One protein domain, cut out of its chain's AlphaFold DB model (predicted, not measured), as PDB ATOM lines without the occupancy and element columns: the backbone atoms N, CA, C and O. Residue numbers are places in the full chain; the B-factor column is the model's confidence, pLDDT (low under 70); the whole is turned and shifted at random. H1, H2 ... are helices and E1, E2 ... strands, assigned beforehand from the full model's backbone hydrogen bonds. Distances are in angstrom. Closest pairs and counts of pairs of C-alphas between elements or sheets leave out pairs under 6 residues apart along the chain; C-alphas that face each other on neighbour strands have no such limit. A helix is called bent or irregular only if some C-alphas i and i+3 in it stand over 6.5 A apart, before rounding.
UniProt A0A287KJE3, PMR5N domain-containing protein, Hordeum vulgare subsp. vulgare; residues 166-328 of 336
ATOM      1  N   GLY A 166     -53.318 -18.860 -26.015       95.12
ATOM      2  CA  GLY A 166     -52.976 -20.219 -25.598       95.12
ATOM      3  C   GLY A 166     -53.313 -21.277 -26.650       95.12
ATOM      4  O   GLY A 166     -52.581 -22.257 -26.780       95.12
ATOM      5  N   ALA A 167     -54.354 -21.067 -27.463       94.31
ATOM      6  CA  ALA A 167     -54.710 -21.994 -28.534       94.31
ATOM      7  C   ALA A 167     -53.699 -21.915 -29.687       94.31
ATOM      8  O   ALA A 167     -53.292 -22.941 -30.238       94.31
ATOM      9  N   ALA A 168     -53.244 -20.709 -30.041       96.12
ATOM     10  CA  ALA A 168     -52.153 -20.533 -30.996       96.12
ATOM     11  C   ALA A 168     -50.840 -21.139 -30.478       96.12
ATOM     12  O   ALA A 168     -50.143 -21.808 -31.244       96.12
ATOM     13  N   LEU A 169     -50.531 -20.967 -29.187       96.19
ATOM     14  CA  LEU A 169     -49.358 -21.575 -28.558       96.19
ATOM     15  C   LEU A 169     -49.400 -23.105 -28.647       96.19
ATOM     16  O   LEU A 169     -48.427 -23.714 -29.086       96.19
ATOM     17  N   LEU A 170     -50.529 -23.724 -28.297       96.81
ATOM     18  CA  LEU A 170     -50.706 -25.174 -28.379       96.81
ATOM     19  C   LEU A 170     -50.511 -25.710 -29.804       96.81
ATOM     20  O   LEU A 170     -49.821 -26.708 -29.994       96.81
ATOM     21  N   ARG A 171     -51.056 -25.028 -30.822       96.75
ATOM     22  CA  ARG A 171     -50.836 -25.404 -32.233       96.75
ATOM     23  C   ARG A 171     -49.369 -25.268 -32.636       96.75
ATOM     24  O   ARG A 171     -48.834 -26.146 -33.304       96.75
ATOM     25  N   MET A 172     -48.713 -24.185 -32.220       96.50
ATOM     26  CA  MET A 172     -47.290 -23.945 -32.481       96.50
ATOM     27  C   MET A 172     -46.401 -25.008 -31.823       96.50
ATOM     28  O   MET A 172     -45.372 -25.399 -32.381       96.50
ATOM     29  N   TRP A 173     -46.783 -25.471 -30.637       97.75
ATOM     30  CA  TRP A 173     -46.062 -26.490 -29.887       97.75
ATOM     31  C   TRP A 173     -46.486 -27.917 -30.208       97.75
ATOM     32  O   TRP A 173     -45.968 -28.829 -29.574       97.75
ATOM     33  N   GLY A 174     -47.361 -28.135 -31.190       98.12
ATOM     34  CA  GLY A 174     -47.836 -29.472 -31.529       98.12
ATOM     35  C   GLY A 174     -46.691 -30.478 -31.689       98.12
ATOM     36  O   GLY A 174     -45.757 -30.256 -32.463       98.12
ATOM     37  N   GLY A 175     -46.741 -31.566 -30.918       98.00
ATOM     38  CA  GLY A 175     -45.707 -32.602 -30.883       98.00
ATOM     39  C   GLY A 175     -44.451 -32.284 -30.061       98.00
ATOM     40  O   GLY A 175     -43.506 -33.068 -30.113       98.00
ATOM     41  N   LYS A 176     -44.400 -31.158 -29.337       98.56
ATOM     42  CA  LYS A 176     -43.213 -30.720 -28.583       98.56
ATOM     43  C   LYS A 176     -43.260 -31.087 -27.106       98.56
ATOM     44  O   LYS A 176     -44.321 -31.150 -26.481       98.56
ATOM     45  N   LYS A 177     -42.063 -31.214 -26.531       98.69
ATOM     46  CA  LYS A 177     -41.819 -31.330 -25.093       98.69
ATOM     47  C   LYS A 177     -41.184 -30.053 -24.544       98.69
ATOM     48  O   LYS A 177     -40.062 -29.701 -24.903       98.69
ATOM     49  N   VAL A 178     -41.883 -29.396 -23.627       98.75
ATOM     50  CA  VAL A 178     -41.423 -28.213 -22.889       98.75
ATOM     51  C   VAL A 178     -41.119 -28.628 -21.456       98.75
ATOM     52  O   VAL A 178     -41.955 -29.253 -20.810       98.75
ATOM     53  N   MET A 179     -39.935 -28.307 -20.946       98.75
ATOM     54  CA  MET A 179     -39.515 -28.713 -19.608       98.75
ATOM     55  C   MET A 179     -39.035 -27.518 -18.786       98.75
ATOM     56  O   MET A 179     -38.129 -26.793 -19.189       98.75
ATOM     57  N   PHE A 180     -39.638 -27.350 -17.616       98.75
ATOM     58  CA  PHE A 180     -39.224 -26.429 -16.568       98.75
ATOM     59  C   PHE A 180     -38.323 -27.193 -15.604       98.75
ATOM     60  O   PHE A 180     -38.750 -28.205 -15.049       98.75
ATOM     61  N   VAL A 181     -37.084 -26.745 -15.434       98.75
ATOM     62  CA  VAL A 181     -36.083 -27.413 -14.598       98.75
ATOM     63  C   VAL A 181     -35.593 -26.443 -13.545       98.75
ATOM     64  O   VAL A 181     -34.979 -25.433 -13.881       98.75
ATOM     65  N   GLY A 182     -35.797 -26.772 -12.279       97.81
ATOM     66  CA  GLY A 182     -35.235 -25.949 -11.223       97.81
ATOM     67  C   GLY A 182     -35.956 -26.079  -9.900       97.81
ATOM     68  O   GLY A 182     -36.329 -27.181  -9.492       97.81
ATOM     69  N   ASP A 183     -36.088 -24.967  -9.195       95.62
ATOM     70  CA  ASP A 183     -36.635 -24.932  -7.853       95.62
ATOM     71  C   ASP A 183     -38.166 -24.741  -7.835       95.62
ATOM     72  O   ASP A 183     -38.869 -24.837  -8.842       95.62
ATOM     73  N   SER A 184     -38.717 -24.520  -6.643       93.69
ATOM     74  CA  SER A 184     -40.149 -24.279  -6.440       93.69
ATOM     75  C   SER A 184     -40.729 -23.126  -7.273       93.69
ATOM     76  O   SER A 184     -41.947 -23.052  -7.417       93.69
ATOM     77  N   LEU A 185     -39.912 -22.212  -7.796       94.38
ATOM     78  CA  LEU A 185     -40.382 -21.102  -8.620       94.38
ATOM     79  C   LEU A 185     -40.538 -21.486 -10.098       94.38
ATOM     80  O   LEU A 185     -41.502 -21.027 -10.718       94.38
ATOM     81  N   ALA A 186     -39.718 -22.399 -10.631       96.06
ATOM     82  CA  ALA A 186     -40.010 -23.064 -11.903       96.06
ATOM     83  C   ALA A 186     -41.351 -23.811 -11.852       96.06
ATOM     84  O   ALA A 186     -42.125 -23.738 -12.808       96.06
ATOM     85  N   LEU A 187     -41.680 -24.457 -10.724       94.94
ATOM     86  CA  LEU A 187     -43.000 -25.074 -10.523       94.94
ATOM     87  C   LEU A 187     -44.129 -24.041 -10.619       94.94
ATOM     88  O   LEU A 187     -45.141 -24.291 -11.266       94.94
ATOM     89  N   ASN A 188     -43.945 -22.855 -10.036       94.06
ATOM     90  CA  ASN A 188     -44.952 -21.799 -10.111       94.06
ATOM     91  C   ASN A 188     -45.167 -21.307 -11.550       94.06
ATOM     92  O   ASN A 188     -46.299 -21.053 -11.961       94.06
ATOM     93  N   GLN A 189     -44.094 -21.161 -12.332       95.50
ATOM     94  CA  GLN A 189     -44.209 -20.762 -13.736       95.50
ATOM     95  C   GLN A 189     -44.853 -21.866 -14.590       95.50
ATOM     96  O   GLN A 189     -45.701 -21.572 -15.434       95.50
ATOM     97  N   TYR A 190     -44.501 -23.124 -14.324       97.56
ATOM     98  CA  TYR A 190     -45.111 -24.304 -14.929       97.56
ATOM     99  C   TYR A 190     -46.626 -24.365 -14.676       97.56
ATOM    100  O   TYR A 190     -47.397 -24.435 -15.631       97.56
ATOM    101  N   GLU A 191     -47.067 -24.262 -13.418       96.06
ATOM    102  CA  GLU A 191     -48.491 -24.278 -13.051       96.06
ATOM    103  C   GLU A 191     -49.254 -23.102 -13.686       96.06
ATOM    104  O   GLU A 191     -50.332 -23.301 -14.248       96.06
ATOM    105  N   SER A 192     -48.670 -21.895 -13.690       95.81
ATOM    106  CA  SER A 192     -49.256 -20.725 -14.366       95.81
ATOM    107  C   SER A 192     -49.513 -20.996 -15.849       95.81
ATOM    108  O   SER A 192     -50.598 -20.716 -16.364       95.81
ATOM    109  N   LEU A 193     -48.525 -21.568 -16.545       97.38
ATOM    110  CA  LEU A 193     -48.641 -21.875 -17.965       97.38
ATOM    111  C   LEU A 193     -49.686 -22.959 -18.234       97.38
ATOM    112  O   LEU A 193     -50.474 -22.808 -19.167       97.38
ATOM    113  N   LEU A 194     -49.747 -24.002 -17.404       97.38
ATOM    114  CA  LEU A 194     -50.799 -25.013 -17.501       97.38
ATOM    115  C   LEU A 194     -52.194 -24.395 -17.376       97.38
ATOM    116  O   LEU A 194     -53.071 -24.717 -18.176       97.38
ATOM    117  N   CYS A 195     -52.394 -23.477 -16.429       96.50
ATOM    118  CA  CYS A 195     -53.678 -22.803 -16.250       96.50
ATOM    119  C   CYS A 195     -54.031 -21.862 -17.405       96.50
ATOM    120  O   CYS A 195     -55.176 -21.855 -17.852       96.50
ATOM    121  N   MET A 196     -53.059 -21.113 -17.936       97.31
ATOM    122  CA  MET A 196     -53.262 -20.279 -19.127       97.31
ATOM    123  C   MET A 196     -53.656 -21.111 -20.353       97.31
ATOM    124  O   MET A 196     -54.535 -20.716 -21.117       97.31
ATOM    125  N   ILE A 197     -53.019 -22.269 -20.538       97.12
ATOM    126  CA  ILE A 197     -53.340 -23.192 -21.629       97.12
ATOM    127  C   ILE A 197     -54.731 -23.802 -21.422       97.12
ATOM    128  O   ILE A 197     -55.530 -23.820 -22.356       97.12
ATOM    129  N   HIS A 198     -55.045 -24.249 -20.205       96.31
ATOM    130  CA  HIS A 198     -56.352 -24.812 -19.875       96.31
ATOM    131  C   HIS A 198     -57.489 -23.810 -20.095       96.31
ATOM    132  O   HIS A 198     -58.498 -24.160 -20.693       96.31
ATOM    133  N   ALA A 199     -57.312 -22.549 -19.693       96.25
ATOM    134  CA  ALA A 199     -58.307 -21.504 -19.926       96.25
ATOM    135  C   ALA A 199     -58.534 -21.226 -21.425       96.25
ATOM    136  O   ALA A 199     -59.650 -20.914 -21.832       96.25
ATOM    137  N   ALA A 200     -57.493 -21.360 -22.253       96.00
ATOM    138  CA  ALA A 200     -57.585 -21.170 -23.700       96.00
ATOM    139  C   ALA A 200     -58.167 -22.385 -24.450       96.00
ATOM    140  O   ALA A 200     -58.655 -22.234 -25.570       96.00
ATOM    141  N   ALA A 201     -58.099 -23.580 -23.859       96.00
ATOM    142  CA  ALA A 201     -58.596 -24.828 -24.431       96.00
ATOM    143  C   ALA A 201     -59.216 -25.723 -23.334       96.00
ATOM    144  O   ALA A 201     -58.649 -26.767 -23.001       96.00
ATOM    145  N   PRO A 202     -60.368 -25.329 -22.756       95.50
ATOM    146  CA  PRO A 202     -60.943 -25.994 -21.579       95.50
ATOM    147  C   PRO A 202     -61.392 -27.432 -21.853       95.50
ATOM    148  O   PRO A 202     -61.313 -28.277 -20.965       95.50
ATOM    149  N   ASP A 203     -61.800 -27.716 -23.092       95.12
ATOM    150  CA  ASP A 203     -62.251 -29.043 -23.521       95.12
ATOM    151  C   ASP A 203     -61.098 -29.965 -23.948       95.12
ATOM    152  O   ASP A 203     -61.331 -31.131 -24.268       95.12
ATOM    153  N   ALA A 204     -59.855 -29.461 -23.974       95.75
ATOM    154  CA  ALA A 204     -58.709 -30.264 -24.374       95.75
ATOM    155  C   ALA A 204     -58.407 -31.338 -23.323       95.75
ATOM    156  O   ALA A 204     -58.246 -31.047 -22.133       95.75
ATOM    157  N   ARG A 205     -58.266 -32.589 -23.764       96.75
ATOM    158  CA  ARG A 205     -57.933 -33.694 -22.866       96.75
ATOM    159  C   ARG A 205     -56.501 -33.538 -22.360       96.75
ATOM    160  O   ARG A 205     -55.561 -33.442 -23.149       96.75
ATOM    161  N   ALA A 206     -56.342 -33.559 -21.040       96.69
ATOM    162  CA  ALA A 206     -55.048 -33.479 -20.385       96.69
ATOM    163  C   ALA A 206     -54.779 -34.716 -19.519       96.69
ATOM    164  O   ALA A 206     -55.590 -35.086 -18.667       96.69
ATOM    165  N   THR A 207     -53.611 -35.326 -19.705       96.94
ATOM    166  CA  THR A 207     -53.152 -36.476 -18.920       96.94
ATOM    167  C   THR A 207     -52.009 -36.065 -17.994       96.94
ATOM    168  O   THR A 207     -51.035 -35.465 -18.444       96.94
ATOM    169  N   VAL A 208     -52.108 -36.412 -16.704       96.62
ATOM    170  CA  VAL A 208     -51.106 -36.090 -15.669       96.62
ATOM    171  C   VAL A 208     -50.317 -37.338 -15.263       96.62
ATOM    172  O   VAL A 208     -50.905 -38.390 -14.999       96.62
ATOM    173  N   SER A 209     -48.991 -37.217 -15.169       95.88
ATOM    174  CA  SER A 209     -48.085 -38.277 -14.717       95.88
ATOM    175  C   SER A 209     -47.019 -37.737 -13.748       95.88
ATOM    176  O   SER A 209     -46.307 -36.809 -14.119       95.88
ATOM    177  N   PRO A 210     -46.840 -38.333 -12.553       93.56
ATOM    178  CA  PRO A 210     -47.627 -39.444 -12.024       93.56
ATOM    179  C   PRO A 210     -49.063 -39.003 -11.709       93.56
ATOM    180  O   PRO A 210     -49.311 -37.848 -11.379       93.56
ATOM    181  N   ARG A 211     -50.026 -39.936 -11.756       89.56
ATOM    182  CA  ARG A 211     -51.450 -39.635 -11.478       89.56
ATOM    183  C   ARG A 211     -51.678 -39.041 -10.079       89.56
ATOM    184  O   ARG A 211     -52.676 -38.368  -9.860       89.56
ATOM    185  N   SER A 212     -50.763 -39.281  -9.139       86.75
ATOM    186  CA  SER A 212     -50.794 -38.679  -7.802       86.75
ATOM    187  C   SER A 212     -50.493 -37.176  -7.789       86.75
ATOM    188  O   SER A 212     -50.686 -36.546  -6.756       86.75
ATOM    189  N   GLY A 213     -49.946 -36.618  -8.874       82.44
ATOM    190  CA  GLY A 213     -49.427 -35.249  -8.921       82.44
ATOM    191  C   GLY A 213     -48.154 -35.033  -8.093       82.44
ATOM    192  O   GLY A 213     -47.630 -33.923  -8.053       82.44
ATOM    193  N   ARG A 214     -47.630 -36.077  -7.431       87.00
ATOM    194  CA  ARG A 214     -46.399 -35.981  -6.641       87.00
ATOM    195  C   ARG A 214     -45.216 -35.707  -7.565       87.00
ATOM    196  O   ARG A 214     -44.946 -36.487  -8.471       87.00
ATOM    197  N   VAL A 215     -44.474 -34.648  -7.269       89.50
ATOM    198  CA  VAL A 215     -43.199 -34.358  -7.927       89.50
ATOM    199  C   VAL A 215     -42.109 -35.217  -7.289       89.50
ATOM    200  O   VAL A 215     -41.761 -34.987  -6.132       89.50
ATOM    201  N   ASP A 216     -41.593 -36.205  -8.021       88.75
ATOM    202  CA  ASP A 216     -40.428 -37.001  -7.600       88.75
ATOM    203  C   ASP A 216     -39.806 -37.790  -8.783       88.75
ATOM    204  O   ASP A 216     -40.330 -38.844  -9.150       88.75
ATOM    205  N   PRO A 217     -38.739 -37.300  -9.448       93.12
ATOM    206  CA  PRO A 217     -38.242 -35.922  -9.436       93.12
ATOM    207  C   PRO A 217     -39.066 -34.992 -10.342       93.12
ATOM    208  O   PRO A 217     -38.800 -33.797 -10.393       93.12
ATOM    209  N   ALA A 218     -40.054 -35.512 -11.077       97.12
ATOM    210  CA  ALA A 218     -40.787 -34.746 -12.078       97.12
ATOM    211  C   ALA A 218     -42.296 -35.007 -12.052       97.12
ATOM    212  O   ALA A 218     -42.752 -36.071 -11.633       97.12
ATOM    213  N   THR A 219     -43.057 -34.035 -12.552       96.94
ATOM    214  CA  THR A 219     -44.472 -34.177 -12.919       96.94
ATOM    215  C   THR A 219     -44.668 -33.707 -14.356       96.94
ATOM    216  O   THR A 219     -43.949 -32.840 -14.849       96.94
ATOM    217  N   THR A 220     -45.596 -34.330 -15.066       98.12
ATOM    218  CA  THR A 220     -45.829 -34.139 -16.495       98.12
ATOM    219  C   THR A 220     -47.313 -33.971 -16.754       98.12
ATOM    220  O   THR A 220     -48.118 -34.756 -16.258       98.12
ATOM    221  N   VAL A 221     -47.661 -33.001 -17.593       98.25
ATOM    222  CA  VAL A 221     -49.000 -32.833 -18.155       98.25
ATOM    223  C   VAL A 221     -48.885 -32.888 -19.669       98.25
ATOM    224  O   VAL A 221     -48.083 -32.168 -20.260       98.25
ATOM    225  N   THR A 222     -49.671 -33.754 -20.298       98.38
ATOM    226  CA  THR A 222     -49.771 -33.839 -21.759       98.38
ATOM    227  C   THR A 222     -51.154 -33.392 -22.197       98.38
ATOM    228  O   THR A 222     -52.139 -33.971 -21.753       98.38
ATOM    229  N   PHE A 223     -51.222 -32.370 -23.050       98.19
ATOM    230  CA  PHE A 223     -52.440 -31.968 -23.752       98.19
ATOM    231  C   PHE A 223     -52.576 -32.845 -24.998       98.19
ATOM    232  O   PHE A 223     -51.930 -32.593 -26.020       98.19
ATOM    233  N   ASP A 224     -53.367 -33.909 -24.883       97.56
ATOM    234  CA  ASP A 224     -53.367 -35.038 -25.815       97.56
ATOM    235  C   ASP A 224     -53.827 -34.634 -27.219       97.56
ATOM    236  O   ASP A 224     -53.244 -35.077 -28.206       97.56
ATOM    237  N   ASP A 225     -54.815 -33.740 -27.314       97.00
ATOM    238  CA  ASP A 225     -55.374 -33.279 -28.595       97.00
ATOM    239  C   ASP A 225     -54.363 -32.487 -29.437       97.00
ATOM    240  O   ASP A 225     -54.505 -32.370 -30.653       97.00
ATOM    241  N   TYR A 226     -53.319 -31.963 -28.791       97.44
ATOM    242  CA  TYR A 226     -52.240 -31.209 -29.428       97.44
ATOM    243  C   TYR A 226     -50.914 -31.973 -29.425       97.44
ATOM    244  O   TYR A 226     -49.948 -31.530 -30.048       97.44
ATOM    245  N   ASN A 227     -50.844 -33.111 -28.727       97.81
ATOM    246  CA  ASN A 227     -49.604 -33.828 -28.450       97.81
ATOM    247  C   ASN A 227     -48.513 -32.896 -27.876       97.81
ATOM    248  O   ASN A 227     -47.371 -32.899 -28.330       97.81
ATOM    249  N   VAL A 228     -48.888 -32.032 -26.925       98.62
ATOM    250  CA  VAL A 228     -47.969 -31.098 -26.253       98.62
ATOM    251  C   VAL A 228     -47.701 -31.605 -24.850       98.62
ATOM    252  O   VAL A 228     -48.633 -31.751 -24.060       98.62
ATOM    253  N   THR A 229     -46.435 -31.820 -24.512       98.56
ATOM    254  CA  THR A 229     -46.031 -32.285 -23.184       98.56
ATOM    255  C   THR A 229     -45.319 -31.169 -22.433       98.56
ATOM    256  O   THR A 229     -44.288 -30.678 -22.885       98.56
ATOM    257  N   LEU A 230     -45.829 -30.805 -21.258       98.69
ATOM    258  CA  LEU A 230     -45.146 -29.929 -20.315       98.69
ATOM    259  C   LEU A 230     -44.664 -30.739 -19.116       98.69
ATOM    260  O   LEU A 230     -45.443 -31.436 -18.463       98.69
ATOM    261  N   VAL A 231     -43.390 -30.591 -18.783       98.62
ATOM    262  CA  VAL A 231     -42.740 -31.266 -17.660       98.62
ATOM    263  C   VAL A 231     -42.240 -30.221 -16.676       98.62
ATOM    264  O   VAL A 231     -41.608 -29.251 -17.081       98.62
ATOM    265  N   TYR A 232     -42.472 -30.440 -15.390       98.44
ATOM    266  CA  TYR A 232     -41.680 -29.824 -14.337       98.44
ATOM    267  C   TYR A 232     -40.735 -30.875 -13.760       98.44
ATOM    268  O   TYR A 232     -41.183 -31.949 -13.359       98.44
ATOM    269  N   TYR A 233     -39.443 -30.566 -13.735       98.44
ATOM    270  CA  TYR A 233     -38.380 -31.391 -13.178       98.44
ATOM    271  C   TYR A 233     -37.726 -30.636 -12.016       98.44
ATOM    272  O   TYR A 233     -37.118 -29.581 -12.206       98.44
ATOM    273  N   LEU A 234     -37.840 -31.181 -10.809       97.69
ATOM    274  CA  LEU A 234     -37.292 -30.579  -9.605       97.69
ATOM    275  C   LEU A 234     -35.775 -30.774  -9.553       97.69
ATOM    276  O   LEU A 234     -35.293 -31.890  -9.384       97.69
ATOM    277  N   SER A 235     -35.034 -29.674  -9.632       97.44
ATOM    278  CA  SER A 235     -33.589 -29.629  -9.415       97.44
ATOM    279  C   SER A 235     -33.208 -28.285  -8.790       97.44
ATOM    280  O   SER A 235     -32.788 -27.353  -9.468       97.44
ATOM    281  N   HIS A 236     -33.371 -28.172  -7.467       96.25
ATOM    282  CA  HIS A 236     -33.222 -26.910  -6.724       96.25
ATOM    283  C   HIS A 236     -31.936 -26.126  -7.042       96.25
ATOM    284  O   HIS A 236     -31.941 -24.895  -7.060       96.25
ATOM    285  N   TYR A 237     -30.832 -26.843  -7.254       97.50
ATOM    286  CA  TYR A 237     -29.491 -26.279  -7.402       97.50
ATOM    287  C   TYR A 237     -28.904 -26.489  -8.801       97.50
ATOM    288  O   TYR A 237     -27.791 -26.029  -9.044       97.50
ATOM    289  N   LEU A 238     -29.625 -27.185  -9.694       98.25
ATOM    290  CA  LEU A 238     -29.193 -27.696 -11.010       98.25
ATOM    291  C   LEU A 238     -28.020 -28.688 -10.970       98.25
ATOM    292  O   LEU A 238     -27.950 -29.589 -11.798       98.25
ATOM    293  N   VAL A 239     -27.109 -28.532 -10.017       98.44
ATOM    294  CA  VAL A 239     -26.019 -29.456  -9.727       98.44
ATOM    295  C   VAL A 239     -26.416 -30.491  -8.677       98.44
ATOM    296  O   VAL A 239     -27.331 -30.278  -7.877       98.44
ATOM    297  N   ASP A 240     -25.698 -31.610  -8.659       97.31
ATOM    298  CA  ASP A 240     -26.105 -32.778  -7.882       97.31
ATOM    299  C   ASP A 240     -25.841 -32.626  -6.374       97.31
ATOM    300  O   ASP A 240     -24.803 -32.119  -5.933       97.31
ATOM    301  N   ILE A 241     -26.743 -33.181  -5.558       97.00
ATOM    302  CA  ILE A 241     -26.476 -33.502  -4.151       97.00
ATOM    303  C   ILE A 241     -26.338 -35.016  -4.029       97.00
ATOM    304  O   ILE A 241     -27.290 -35.758  -4.255       97.00
ATOM    305  N   VAL A 242     -25.155 -35.479  -3.629       96.69
ATOM    306  CA  VAL A 242     -24.826 -36.909  -3.566       96.69
ATOM    307  C   VAL A 242     -24.599 -37.338  -2.120       96.69
ATOM    308  O   VAL A 242     -23.888 -36.673  -1.368       96.69
ATOM    309  N   SER A 243     -25.179 -38.468  -1.714       96.69
ATOM    310  CA  SER A 243     -24.866 -39.095  -0.425       96.69
ATOM    311  C   SER A 243     -23.517 -39.811  -0.485       96.69
ATOM    312  O   SER A 243     -23.358 -40.804  -1.193       96.69
ATOM    313  N   GLU A 244     -22.552 -39.338   0.298       95.38
ATOM    314  CA  GLU A 244     -21.248 -39.971   0.482       95.38
ATOM    315  C   GLU A 244     -21.060 -40.468   1.918       95.38
ATOM    316  O   GLU A 244     -21.848 -40.174   2.815       95.38
ATOM    317  N   LYS A 245     -19.968 -41.205   2.168       92.88
ATOM    318  CA  LYS A 245     -19.646 -41.734   3.506       92.88
ATOM    319  C   LYS A 245     -19.561 -40.647   4.584       92.88
ATOM    320  O   LYS A 245     -19.845 -40.932   5.740       92.88
ATOM    321  N   ALA A 246     -19.138 -39.438   4.215       88.94
ATOM    322  CA  ALA A 246     -19.008 -38.312   5.136       88.94
ATOM    323  C   ALA A 246     -20.331 -37.554   5.365       88.94
ATOM    324  O   ALA A 246     -20.421 -36.793   6.323       88.94
ATOM    325  N   GLY A 247     -21.342 -37.748   4.512       95.88
ATOM    326  CA  GLY A 247     -22.602 -37.002   4.527       95.88
ATOM    327  C   GLY A 247     -23.096 -36.668   3.117       95.88
ATOM    328  O   GLY A 247     -22.567 -37.157   2.120       95.88
ATOM    329  N   ARG A 248     -24.118 -35.820   3.027       97.75
ATOM    330  CA  ARG A 248     -24.648 -35.274   1.770       97.75
ATOM    331  C   ARG A 248     -23.696 -34.201   1.244       97.75
ATOM    332  O   ARG A 248     -23.346 -33.277   1.977       97.75
ATOM    333  N   VAL A 249     -23.295 -34.293  -0.016       97.94
ATOM    334  CA  VAL A 249     -22.319 -33.386  -0.632       97.94
ATOM    335  C   VAL A 249     -22.951 -32.696  -1.832       97.94
ATOM    336  O   VAL A 249     -23.345 -33.372  -2.779       97.94
ATOM    337  N   LEU A 250     -23.016 -31.364  -1.810       98.25
ATOM    338  CA  LEU A 250     -23.367 -30.557  -2.980       98.25
ATOM    339  C   LEU A 250     -22.156 -30.506  -3.925       98.25
ATOM    340  O   LEU A 250     -21.117 -29.936  -3.580       98.25
ATOM    341  N   LYS A 251     -22.276 -31.136  -5.093       98.25
ATOM    342  CA  LYS A 251     -21.223 -31.239  -6.110       98.25
ATOM    343  C   LYS A 251     -21.323 -30.061  -7.071       98.25
ATOM    344  O   LYS A 251     -22.073 -30.119  -8.030       98.25
ATOM    345  N   LEU A 252     -20.565 -28.992  -6.842       98.50
ATOM    346  CA  LEU A 252     -20.673 -27.751  -7.626       98.50
ATOM    347  C   LEU A 252     -20.250 -27.908  -9.100       98.50
ATOM    348  O   LEU A 252     -20.533 -27.029  -9.911       98.50
ATOM    349  N   ASP A 253     -19.582 -29.008  -9.441       97.81
ATOM    350  CA  ASP A 253     -19.016 -29.331 -10.751       97.81
ATOM    351  C   ASP A 253     -19.655 -30.564 -11.423       97.81
ATOM    352  O   ASP A 253     -19.085 -31.105 -12.373       97.81
ATOM    353  N   LYS A 254     -20.830 -31.020 -10.957       97.50
ATOM    354  CA  LYS A 254     -21.534 -32.186 -11.522       97.50
ATOM    355  C   LYS A 254     -23.021 -31.953 -11.764       97.50
ATOM    356  O   LYS A 254     -23.686 -31.308 -10.960       97.50
ATOM    357  N   ILE A 255     -23.505 -32.487 -12.887       97.81
ATOM    358  CA  ILE A 255     -24.903 -32.443 -13.344       97.81
ATOM    359  C   ILE A 255     -25.250 -33.810 -13.963       97.81
ATOM    360  O   ILE A 255     -25.515 -33.942 -15.161       97.81
ATOM    361  N   ASP A 256     -25.189 -34.867 -13.158       95.88
ATOM    362  CA  ASP A 256     -25.543 -36.230 -13.559       95.88
ATOM    363  C   ASP A 256     -27.042 -36.328 -13.897       95.88
ATOM    364  O   ASP A 256     -27.438 -37.074 -14.801       95.88
ATOM    365  N   GLU A 257     -27.890 -35.537 -13.225       94.12
ATOM    366  CA  GLU A 257     -29.320 -35.417 -13.542       94.12
ATOM    367  C   GLU A 257     -29.590 -34.823 -14.932       94.12
ATOM    368  O   GLU A 257     -30.642 -35.094 -15.517       94.12
ATOM    369  N   GLY A 258     -28.632 -34.086 -15.508       96.88
ATOM    370  CA  GLY A 258     -28.804 -33.349 -16.763       96.88
ATOM    371  C   GLY A 258     -29.214 -34.222 -17.946       96.88
ATOM    372  O   GLY A 258     -29.961 -33.794 -18.826       96.88
ATOM    373  N   ARG A 259     -28.823 -35.501 -17.939       97.38
ATOM    374  CA  ARG A 259     -29.249 -36.492 -18.943       97.38
ATOM    375  C   ARG A 259     -30.773 -36.609 -19.082       97.38
ATOM    376  O   ARG A 259     -31.248 -36.964 -20.155       97.38
ATOM    377  N   ASN A 260     -31.526 -36.307 -18.022       97.75
ATOM    378  CA  ASN A 260     -32.988 -36.376 -18.008       97.75
ATOM    379  C   ASN A 260     -33.649 -35.172 -18.695       97.75
ATOM    380  O   ASN A 260     -34.833 -35.234 -19.017       97.75
ATOM    381  N   TRP A 261     -32.902 -34.089 -18.926       98.19
ATOM    382  CA  TRP A 261     -33.393 -32.870 -19.578       98.19
ATOM    383  C   TRP A 261     -33.206 -32.909 -21.099       98.19
ATOM    384  O   TRP A 261     -33.808 -32.126 -21.835       98.19
ATOM    385  N   LEU A 262     -32.371 -33.834 -21.583       97.88
ATOM    386  CA  LEU A 262     -32.114 -34.031 -23.005       97.88
ATOM    387  C   LEU A 262     -33.386 -34.468 -23.745       97.88
ATOM    388  O   LEU A 262     -34.225 -35.208 -23.232       97.88
ATOM    389  N   GLY A 263     -33.514 -34.016 -24.993       96.69
ATOM    390  CA  GLY A 263     -34.670 -34.317 -25.841       96.69
ATOM    391  C   GLY A 263     -35.915 -33.473 -25.550       96.69
ATOM    392  O   GLY A 263     -36.968 -33.757 -26.115       96.69
ATOM    393  N   ALA A 264     -35.827 -32.459 -24.686       98.44
ATOM    394  CA  ALA A 264     -36.811 -31.382 -24.648       98.44
ATOM    395  C   ALA A 264     -36.599 -30.415 -25.829       98.44
ATOM    396  O   ALA A 264     -35.466 -30.096 -26.201       98.44
ATOM    397  N   ASP A 265     -37.694 -29.926 -26.408       98.56
ATOM    398  CA  ASP A 265     -37.686 -28.894 -27.450       98.56
ATOM    399  C   ASP A 265     -37.475 -27.498 -26.859       98.56
ATOM    400  O   ASP A 265     -36.878 -26.626 -27.492       98.56
ATOM    401  N   VAL A 266     -37.975 -27.286 -25.641       98.69
ATOM    402  CA  VAL A 266     -37.823 -26.044 -24.884       98.69
ATOM    403  C   VAL A 266     -37.445 -26.387 -23.450       98.69
ATOM    404  O   VAL A 266     -38.124 -27.184 -22.807       98.69
ATOM    405  N   LEU A 267     -36.386 -25.761 -22.950       98.75
ATOM    406  CA  LEU A 267     -35.941 -25.841 -21.567       98.75
ATOM    407  C   LEU A 267     -36.033 -24.465 -20.916       98.75
ATOM    408  O   LEU A 267     -35.488 -23.493 -21.439       98.75
ATOM    409  N   VAL A 268     -36.700 -24.394 -19.771       98.69
ATOM    410  CA  VAL A 268     -36.789 -23.197 -18.936       98.69
ATOM    411  C   VAL A 268     -36.165 -23.529 -17.591       98.69
ATOM    412  O   VAL A 268     -36.742 -24.271 -16.802       98.69
ATOM    413  N   PHE A 269     -34.963 -23.019 -17.360       98.69
ATOM    414  CA  PHE A 269     -34.224 -23.243 -16.128       98.69
ATOM    415  C   PHE A 269     -34.491 -22.141 -15.112       98.69
ATOM    416  O   PHE A 269     -34.632 -20.979 -15.490       98.69
ATOM    417  N   ASP A 270     -34.470 -22.472 -13.830       98.00
ATOM    418  CA  ASP A 270     -34.306 -21.499 -12.756       98.00
ATOM    419  C   ASP A 270     -33.460 -22.091 -11.623       98.00
ATOM    420  O   ASP A 270     -33.321 -23.306 -11.488       98.00
ATOM    421  N   SER A 271     -32.831 -21.222 -10.833       96.88
ATOM    422  CA  SER A 271     -32.217 -21.616  -9.567       96.88
ATOM    423  C   SER A 271     -31.818 -20.376  -8.779       96.88
ATOM    424  O   SER A 271     -31.009 -19.580  -9.253       96.88
ATOM    425  N   TRP A 272     -32.375 -20.196  -7.579       95.38
ATOM    426  CA  TRP A 272     -31.846 -19.249  -6.585       95.38
ATOM    427  C   TRP A 272     -32.503 -19.415  -5.216       95.38
ATOM    428  O   TRP A 272     -31.832 -19.326  -4.189       95.38
ATOM    429  N   HIS A 273     -33.813 -19.668  -5.177       95.00
ATOM    430  CA  HIS A 273     -34.631 -19.509  -3.974       95.00
ATOM    431  C   HIS A 273     -34.154 -20.374  -2.796       95.00
ATOM    432  O   HIS A 273     -34.296 -19.999  -1.632       95.00
ATOM    433  N   TRP A 274     -33.532 -21.513  -3.096       95.19
ATOM    434  CA  TRP A 274     -33.056 -22.479  -2.110       95.19
ATOM    435  C   TRP A 274     -31.581 -22.326  -1.716       95.19
ATOM    436  O   TRP A 274     -31.140 -22.976  -0.764       95.19
ATOM    437  N   TRP A 275     -30.815 -21.474  -2.404       96.00
ATOM    438  CA  TRP A 275     -29.390 -21.250  -2.128       96.00
ATOM    439  C   TRP A 275     -29.125 -20.614  -0.758       96.00
ATOM    440  O   TRP A 275     -28.237 -21.099  -0.060       96.00
ATOM    441  N   PRO A 276     -29.891 -19.608  -0.294       94.50
ATOM    442  CA  PRO A 276     -29.635 -18.969   0.999       94.50
ATOM    443  C   PRO A 276     -29.886 -19.849   2.235       94.50
ATOM    444  O   PRO A 276     -29.656 -19.397   3.357       94.50
ATOM    445  N   ARG A 277     -30.367 -21.091   2.074       93.62
ATOM    446  CA  ARG A 277     -30.657 -21.983   3.204       93.62
ATOM    447  C   ARG A 277     -29.388 -22.341   3.982       93.62
ATOM    448  O   ARG A 277     -28.305 -22.542   3.426       93.62
ATOM    449  N   SER A 278     -29.548 -22.423   5.297       93.94
ATOM    450  CA  SER A 278     -28.492 -22.746   6.254       93.94
ATOM    451  C   SER A 278     -29.068 -23.511   7.451       93.94
ATOM    452  O   SER A 278     -30.286 -23.645   7.601       93.94
ATOM    453  N   GLY A 279     -28.194 -24.058   8.298       92.56
ATOM    454  CA  GLY A 279     -28.604 -24.805   9.488       92.56
ATOM    455  C   GLY A 279     -29.424 -26.052   9.145       92.56
ATOM    456  O   GLY A 279     -29.052 -26.826   8.267       92.56
ATOM    457  N   LYS A 280     -30.549 -26.251   9.843       93.00
ATOM    458  CA  LYS A 280     -31.416 -27.435   9.680       93.00
ATOM    459  C   LYS A 280     -32.080 -27.538   8.302       93.00
ATOM    460  O   LYS A 280     -32.432 -28.636   7.885       93.00
ATOM    461  N   ASP A 281     -32.245 -26.410   7.612       93.12
ATOM    462  CA  ASP A 281     -32.927 -26.345   6.316       93.12
ATOM    463  C   ASP A 281     -31.958 -26.558   5.143       93.12
ATOM    464  O   ASP A 281     -32.380 -26.579   3.986       93.12
ATOM    465  N   GLN A 282     -30.660 -26.722   5.427       95.75
ATOM    466  CA  GLN A 282     -29.625 -26.980   4.434       95.75
ATOM    467  C   GLN A 282     -29.651 -28.453   3.977       95.75
ATOM    468  O   GLN A 282     -29.491 -29.371   4.796       95.75
ATOM    469  N   PRO A 283     -29.810 -28.723   2.667       95.12
ATOM    470  CA  PRO A 283     -29.922 -30.091   2.171       95.12
ATOM    471  C   PRO A 283     -28.574 -30.802   1.966       95.12
ATOM    472  O   PRO A 283     -28.567 -31.991   1.654       95.12
ATOM    473  N   TRP A 284     -27.445 -30.121   2.174       97.25
ATOM    474  CA  TRP A 284     -26.100 -30.703   2.135       97.25
ATOM    475  C   TRP A 284     -25.364 -30.521   3.462       97.25
ATOM    476  O   TRP A 284     -25.616 -29.584   4.215       97.25
ATOM    477  N   ASP A 285     -24.402 -31.400   3.720       97.44
ATOM    478  CA  ASP A 285     -23.514 -31.346   4.883       97.44
ATOM    479  C   ASP A 285     -22.132 -30.781   4.521       97.44
ATOM    480  O   ASP A 285     -21.445 -30.259   5.405       97.44
ATOM    481  N   TYR A 286     -21.749 -30.887   3.242       97.75
ATOM    482  CA  TYR A 286     -20.504 -30.395   2.647       97.75
ATOM    483  C   TYR A 286     -20.747 -29.877   1.224       97.75
ATOM    484  O   TYR A 286     -21.703 -30.281   0.561       97.75
ATOM    485  N   MET A 287     -19.846 -29.030   0.735       97.94
ATOM    486  CA  MET A 287     -19.763 -28.628  -0.670       97.94
ATOM    487  C   MET A 287     -18.448 -29.119  -1.272       97.94
ATOM    488  O   MET A 287     -17.429 -29.169  -0.581       97.94
ATOM    489  N   GLN A 288     -18.452 -29.456  -2.559       97.88
ATOM    490  CA  GLN A 288     -17.258 -29.919  -3.257       97.88
ATOM    491  C   GLN A 288     -17.126 -29.304  -4.648       97.88
ATOM    492  O   GLN A 288     -18.109 -29.189  -5.376       97.88
ATOM    493  N   GLU A 289     -15.888 -28.973  -5.013       96.50
ATOM    494  CA  GLU A 289     -15.463 -28.615  -6.369       96.50
ATOM    495  C   GLU A 289     -14.141 -29.342  -6.664       96.50
ATOM    496  O   GLU A 289     -13.164 -29.218  -5.915       96.50
ATOM    497  N   GLY A 290     -14.106 -30.161  -7.717       94.62
ATOM    498  CA  GLY A 290     -12.974 -31.027  -8.021       94.62
ATOM    499  C   GLY A 290     -12.636 -31.944  -6.842       94.62
ATOM    500  O   GLY A 290     -13.462 -32.728  -6.373       94.62
ATOM    501  N   SER A 291     -11.402 -31.850  -6.345       94.69
ATOM    502  CA  SER A 291     -10.928 -32.612  -5.181       94.69
ATOM    503  C   SER A 291     -11.086 -31.878  -3.844       94.69
ATOM    504  O   SER A 291     -10.747 -32.444  -2.806       94.69
ATOM    505  N   GLN A 292     -11.531 -30.619  -3.841       96.06
ATOM    506  CA  GLN A 292     -11.631 -29.816  -2.625       96.06
ATOM    507  C   GLN A 292     -13.003 -29.994  -1.980       96.06
ATOM    508  O   GLN A 292     -14.024 -29.663  -2.579       96.06
ATOM    509  N   VAL A 293     -13.017 -30.491  -0.742       96.44
ATOM    510  CA  VAL A 293     -14.227 -30.634   0.077       96.44
ATOM    511  C   VAL A 293     -14.213 -29.563   1.159       96.44
ATOM    512  O   VAL A 293     -13.251 -29.436   1.914       96.44
ATOM    513  N   MET A 294     -15.291 -28.795   1.235       96.19
ATOM    514  CA  MET A 294     -15.466 -27.686   2.164       96.19
ATOM    515  C   MET A 294     -16.688 -27.952   3.036       96.19
ATOM    516  O   MET A 294     -17.678 -28.524   2.578       96.19
ATOM    517  N   LYS A 295     -16.634 -27.532   4.305       95.75
ATOM    518  CA  LYS A 295     -17.798 -27.652   5.192       95.75
ATOM    519  C   LYS A 295     -18.950 -26.781   4.707       95.75
ATOM    520  O   LYS A 295     -20.097 -27.214   4.740       95.75
ATOM    521  N   ASP A 296     -18.623 -25.575   4.260       95.50
ATOM    522  CA  ASP A 296     -19.571 -24.660   3.654       95.50
ATOM    523  C   ASP A 296     -18.852 -23.619   2.777       95.50
ATOM    524  O   ASP A 296     -17.622 -23.532   2.809       95.50
ATOM    525  N   MET A 297     -19.607 -22.835   2.003       95.00
ATOM    526  CA  MET A 297     -19.089 -21.755   1.149       95.00
ATOM    527  C   MET A 297     -20.040 -20.550   1.131       95.00
ATOM    528  O   MET A 297     -21.247 -20.699   1.329       95.00
ATOM    529  N   ASP A 298     -19.517 -19.358   0.828       96.44
ATOM    530  CA  ASP A 298     -20.356 -18.222   0.431       96.44
ATOM    531  C   ASP A 298     -21.366 -18.633  -0.659       96.44
ATOM    532  O   ASP A 298     -21.011 -19.279  -1.648       96.44
ATOM    533  N   ARG A 299     -22.639 -18.266  -0.472       95.62
ATOM    534  CA  ARG A 299     -23.735 -18.726  -1.339       95.62
ATOM    535  C   ARG A 299     -23.647 -18.168  -2.747       95.62
ATOM    536  O   ARG A 299     -23.979 -18.879  -3.688       95.62
ATOM    537  N   THR A 300     -23.154 -16.945  -2.902       96.38
ATOM    538  CA  THR A 300     -22.982 -16.331  -4.223       96.38
ATOM    539  C   THR A 300     -21.831 -16.995  -4.970       96.38
ATOM    540  O   THR A 300     -21.955 -17.287  -6.160       96.38
ATOM    541  N   ALA A 301     -20.731 -17.304  -4.278       97.75
ATOM    542  CA  ALA A 301     -19.613 -18.050  -4.845       97.75
ATOM    543  C   ALA A 301     -20.021 -19.475  -5.255       97.75
ATOM    544  O   ALA A 301     -19.718 -19.899  -6.372       97.75
ATOM    545  N   ALA A 302     -20.748 -20.188  -4.391       97.94
ATOM    546  CA  ALA A 302     -21.252 -21.528  -4.683       97.94
ATOM    547  C   ALA A 302     -22.224 -21.514  -5.875       97.94
ATOM    548  O   ALA A 302     -22.062 -22.305  -6.806       97.94
ATOM    549  N   PHE A 303     -23.166 -20.565  -5.899       97.88
ATOM    550  CA  PHE A 303     -24.101 -20.377  -7.009       97.88
ATOM    551  C   PHE A 303     -23.372 -20.081  -8.321       97.88
ATOM    552  O   PHE A 303     -23.658 -20.700  -9.339       97.88
ATOM    553  N   THR A 304     -22.376 -19.193  -8.293       98.06
ATOM    554  CA  THR A 304     -21.570 -18.854  -9.476       98.06
ATOM    555  C   THR A 304     -20.863 -20.086 -10.042       98.06
ATOM    556  O   THR A 304     -20.844 -20.283 -11.255       98.06
ATOM    557  N   LYS A 305     -20.298 -20.940  -9.178       98.50
ATOM    558  CA  LYS A 305     -19.644 -22.191  -9.593       98.50
ATOM    559  C   LYS A 305     -20.635 -23.152 -10.244       98.50
ATOM    560  O   LYS A 305     -20.397 -23.584 -11.367       98.50
ATOM    561  N   ALA A 306     -21.764 -23.409  -9.590       98.31
ATOM    562  CA  ALA A 306     -22.802 -24.280 -10.128       98.31
ATOM    563  C   ALA A 306     -23.393 -23.761 -11.447       98.31
ATOM    564  O   ALA A 306     -23.595 -24.535 -12.379       98.31
ATOM    565  N   LEU A 307     -23.605 -22.448 -11.567       98.31
ATOM    566  CA  LEU A 307     -24.122 -21.842 -12.790       98.31
ATOM    567  C   LEU A 307     -23.115 -21.936 -13.946       98.31
ATOM    568  O   LEU A 307     -23.518 -22.171 -15.083       98.31
ATOM    569  N   ASN A 308     -21.811 -21.820 -13.673       98.56
ATOM    570  CA  ASN A 308     -20.773 -22.068 -14.678       98.56
ATOM    571  C   ASN A 308     -20.766 -23.533 -15.136       98.56
ATOM    572  O   ASN A 308     -20.639 -23.799 -16.331       98.56
ATOM    573  N   THR A 309     -20.947 -24.479 -14.211       98.75
ATOM    574  CA  THR A 309     -21.097 -25.905 -14.537       98.75
ATOM    575  C   THR A 309     -22.329 -26.145 -15.409       98.75
ATOM    576  O   THR A 309     -22.233 -26.829 -16.428       98.75
ATOM    577  N   TRP A 310     -23.467 -25.532 -15.071       98.69
ATOM    578  CA  TRP A 310     -24.689 -25.593 -15.877       98.69
ATOM    579  C   TRP A 310     -24.490 -25.002 -17.273       98.69
ATOM    580  O   TRP A 310     -24.861 -25.639 -18.256       98.69
ATOM    581  N   ALA A 311     -23.847 -23.839 -17.385       98.31
ATOM    582  CA  ALA A 311     -23.560 -23.223 -18.677       98.31
ATOM    583  C   ALA A 311     -22.666 -24.129 -19.540       98.31
ATOM    584  O   ALA A 311     -22.968 -24.357 -20.708       98.31
ATOM    585  N   GLY A 312     -21.628 -24.731 -18.946       98.44
ATOM    586  CA  GLY A 312     -20.784 -25.712 -19.628       98.44
ATOM    587  C   GLY A 312     -21.552 -26.965 -20.065       98.44
ATOM    588  O   GLY A 312     -21.319 -27.481 -21.158       98.44
ATOM    589  N   TRP A 313     -22.504 -27.435 -19.253       98.50
ATOM    590  CA  TRP A 313     -23.390 -28.538 -19.624       98.50
ATOM    591  C   TRP A 313     -24.304 -28.162 -20.802       98.50
ATOM    592  O   TRP A 313     -24.429 -28.950 -21.741       98.50
ATOM    593  N   VAL A 314     -24.892 -26.962 -20.808       98.31
ATOM    594  CA  VAL A 314     -25.701 -26.459 -21.934       98.31
ATOM    595  C   VAL A 314     -24.859 -26.382 -23.207       98.31
ATOM    596  O   VAL A 314     -25.275 -26.904 -24.243       98.31
ATOM    597  N   ASP A 315     -23.657 -25.809 -23.123       97.69
ATOM    598  CA  ASP A 315     -22.750 -25.676 -24.264       97.69
ATOM    599  C   ASP A 315     -22.366 -27.035 -24.858       97.69
ATOM    600  O   ASP A 315     -22.354 -27.213 -26.078       97.69
ATOM    601  N   ALA A 316     -22.105 -28.020 -23.996       97.88
ATOM    602  CA  ALA A 316     -21.712 -29.359 -24.410       97.88
ATOM    603  C   ALA A 316     -22.859 -30.182 -25.023       97.88
ATOM    604  O   ALA A 316     -22.594 -31.054 -25.851       97.88
ATOM    605  N   ASN A 317     -24.112 -29.938 -24.622       98.06
ATOM    606  CA  ASN A 317     -25.229 -30.830 -24.953       98.06
ATOM    607  C   ASN A 317     -26.288 -30.219 -25.879       98.06
ATOM    608  O   ASN A 317     -26.980 -30.965 -26.568       98.06
ATOM    609  N   LEU A 318     -26.448 -28.891 -25.894       97.25
ATOM    610  CA  LEU A 318     -27.606 -28.230 -26.510       97.25
ATOM    611  C   LEU A 318     -27.241 -27.234 -27.620       97.25
ATOM    612  O   LEU A 318     -28.080 -26.942 -28.463       97.25
ATOM    613  N   VAL A 319     -25.996 -26.748 -27.698       91.81
ATOM    614  CA  VAL A 319     -25.591 -25.747 -28.716       91.81
ATOM    615  C   VAL A 319     -25.753 -26.245 -30.155       91.81
ATOM    616  O   VAL A 319     -25.975 -25.450 -31.066       91.81
ATOM    617  N   GLN A 320     -25.652 -27.556 -30.374       92.88
ATOM    618  CA  GLN A 320     -25.820 -28.173 -31.694       92.88
ATOM    619  C   GLN A 320     -27.227 -28.748 -31.922       92.88
ATOM    620  O   GLN A 320     -27.448 -29.431 -32.921       92.88
ATOM    621  N   THR A 321     -28.178 -28.499 -31.017       95.62
ATOM    622  CA  THR A 321     -29.562 -28.968 -31.147       95.62
ATOM    623  C   THR A 321     -30.497 -27.821 -31.534       95.62
ATOM    624  O   THR A 321     -30.127 -26.648 -31.543       95.62
ATOM    625  N   SER A 322     -31.741 -28.154 -31.878       95.75
ATOM    626  CA  SER A 322     -32.806 -27.164 -32.081       95.75
ATOM    627  C   SER A 322     -33.493 -26.738 -30.777       95.75
ATOM    628  O   SER A 322     -34.485 -26.010 -30.830       95.75
ATOM    629  N   THR A 323     -33.016 -27.215 -29.622       98.12
ATOM    630  CA  THR A 323     -33.619 -26.937 -28.316       98.12
ATOM    631  C   THR A 323     -33.491 -25.455 -27.983       98.12
ATOM    632  O   THR A 323     -32.409 -24.874 -28.054       98.12
ATOM    633  N   LYS A 324     -34.599 -24.833 -27.581       98.00
ATOM    634  CA  LYS A 324     -34.598 -23.461 -27.064       98.00
ATOM    635  C   LYS A 324     -34.338 -23.487 -25.565       98.00
ATOM    636  O   LYS A 324     -34.986 -24.242 -24.850       98.00
ATOM    637  N   VAL A 325     -33.400 -22.669 -25.094       98.06
ATOM    638  CA  VAL A 325     -32.983 -22.637 -23.687       98.06
ATOM    639  C   VAL A 325     -33.239 -21.253 -23.108       98.06
ATOM    640  O   VAL A 325     -32.766 -20.252 -23.641       98.06
ATOM    641  N   PHE A 326     -33.963 -21.213 -21.997       98.00
ATOM    642  CA  PHE A 326     -34.259 -20.021 -21.215       98.00
ATOM    643  C   PHE A 326     -33.745 -20.207 -19.788       98.00
ATOM    644  O   PHE A 326     -33.719 -21.323 -19.275       98.00
ATOM    645  N   PHE A 327     -33.373 -19.104 -19.140       97.44
ATOM    646  CA  PHE A 327     -33.060 -19.077 -17.715       97.44
ATOM    647  C   PHE A 327     -33.858 -17.950 -17.055       97.44
ATOM    648  O   PHE A 327     -33.714 -16.780 -17.419       97.44
ATOM    649  N   GLN A 328     -34.726 -18.299 -16.113       95.31
ATOM    650  CA  GLN A 328     -35.496 -17.361 -15.317       95.31
ATOM    651  C   GLN A 328     -34.565 -16.660 -14.321       95.31
ATOM    652  O   GLN A 328     -33.823 -17.293 -13.572       95.31
TER     653      GLN A 328
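AT A GLANCE: This is residues 166 to 328 of the 336 residues of the protein "PMR5N domain-containing protein" of Hordeum vulgare subsp. vulgare (UniProt A0A287KJE3). Two sheets stand end to end along the longest axis: a six-stranded one with H2 laid along one face, and a smaller, twisted four-stranded one. H4 starts beside the smaller sheet and runs back past the space between the two, and the short link after it leads into E10 at the large sheet's edge. The printed part has 163 residues, with four named helices and ten strands in the order H1 E1 H2 E2 E3 E4 E5 E6 H3 E7 E8 E9 H4 E10, a mixed class. The sheets, E2 E3 E4 E1 E7 E10 and E5 E6 E8 E9, are both mixed; the whole is compact, with a radius of gyration of the C-alphas of 17.3 A and spans of 53 by 36 by 25 A.

IN THESE COORDINATES: Look first for the large sheet: E2 is residues 206 to 209, E3 218 to 223 (16.7 A), E4 228 to 234 (19.8 A), E1 177 to 182 (16.3 A), E7 266 to 269 and E10 324 to 327. Find C-alpha 184 at (-40.149, -24.279, -6.440); from there H2 runs 24.7 A to residue 200. H1, residues 166 to 172, begins at (-52.976, -20.219, -25.598). The smaller sheet holds E5, 241 to 244, E6, 247 to 251, E8, 286 to 289, and E9, 292 to 294. H3 is residues 256 to 260, and H4, 299 to 317, spans 26.6 A and ends at (-25.229, -30.830, -24.953).

HOW THE PARTS SIT: In the large sheet E2, E3 and E4 form a meander, each strand the antiparallel neighbour of the one before; look for N 207 and O 222 at 2.9 A, and N 221 and O 230 at 2.9 A. Parallel neighbours follow: E4 and E1 (N 180 and O 231, 2.8 A), E1 and E7 (N 181 and O 268, 2.8 A), E7 and E10 (N 269 and O 326, 2.8 A). E1, H2 and E2 are a split strand-helix-strand unit, two strands running the same way with E3 and E4 between them, its crossover right-handed. H2 is on one face, making two layers, helix over sheet, at a height over the sheet of 9.0 A; it lies over E4 and E1, along the strands at 3 degrees to E1 on the local plane, and the C-alphas of Leu 187 and Tyr 232 are its closest to E4, 6.2 A. H1 only grazes this sheet with residues 169 to 172, and touches residues 196 to 200 of H2, about perpendicular at 84 degrees, closest at the C-alphas of Gly 166 and Ile 197, 5.0 A. In the smaller sheet, only just strongly twisted with C-alphas up to 4.2 A off its best plane, E5 and E6 are a hairpin (N 242 and O 249, 2.9 A), E6 and E8 are parallel (N 250 and O 286, 2.9 A), and E8 and E9 are a hairpin (N 294 and O 287, 2.8 A). H4 only grazes it with residues 302 to 309. H3 is close to H4 but not clearly touching, the C-alphas of Gly 258 and Trp 313 being 7.8 A apart. H1, H2 and H4 have each O i to N i+4 pair within hydrogen-bond range; H3 has 0 of 1, and 1 of 2 O i to N i+3 pairs, and is only just irregular, C-alphas 256 and 259 being 6.54 A apart.

THE WHOLE: The C-alphas farthest apart are those of Asp 203 and Gln 292, 54.8 A. The printed part has no cut; the long link is E7 to E8, residues 270 to 285. Mean pLDDT of the printed part is 96.4, and no printed residue is under 70.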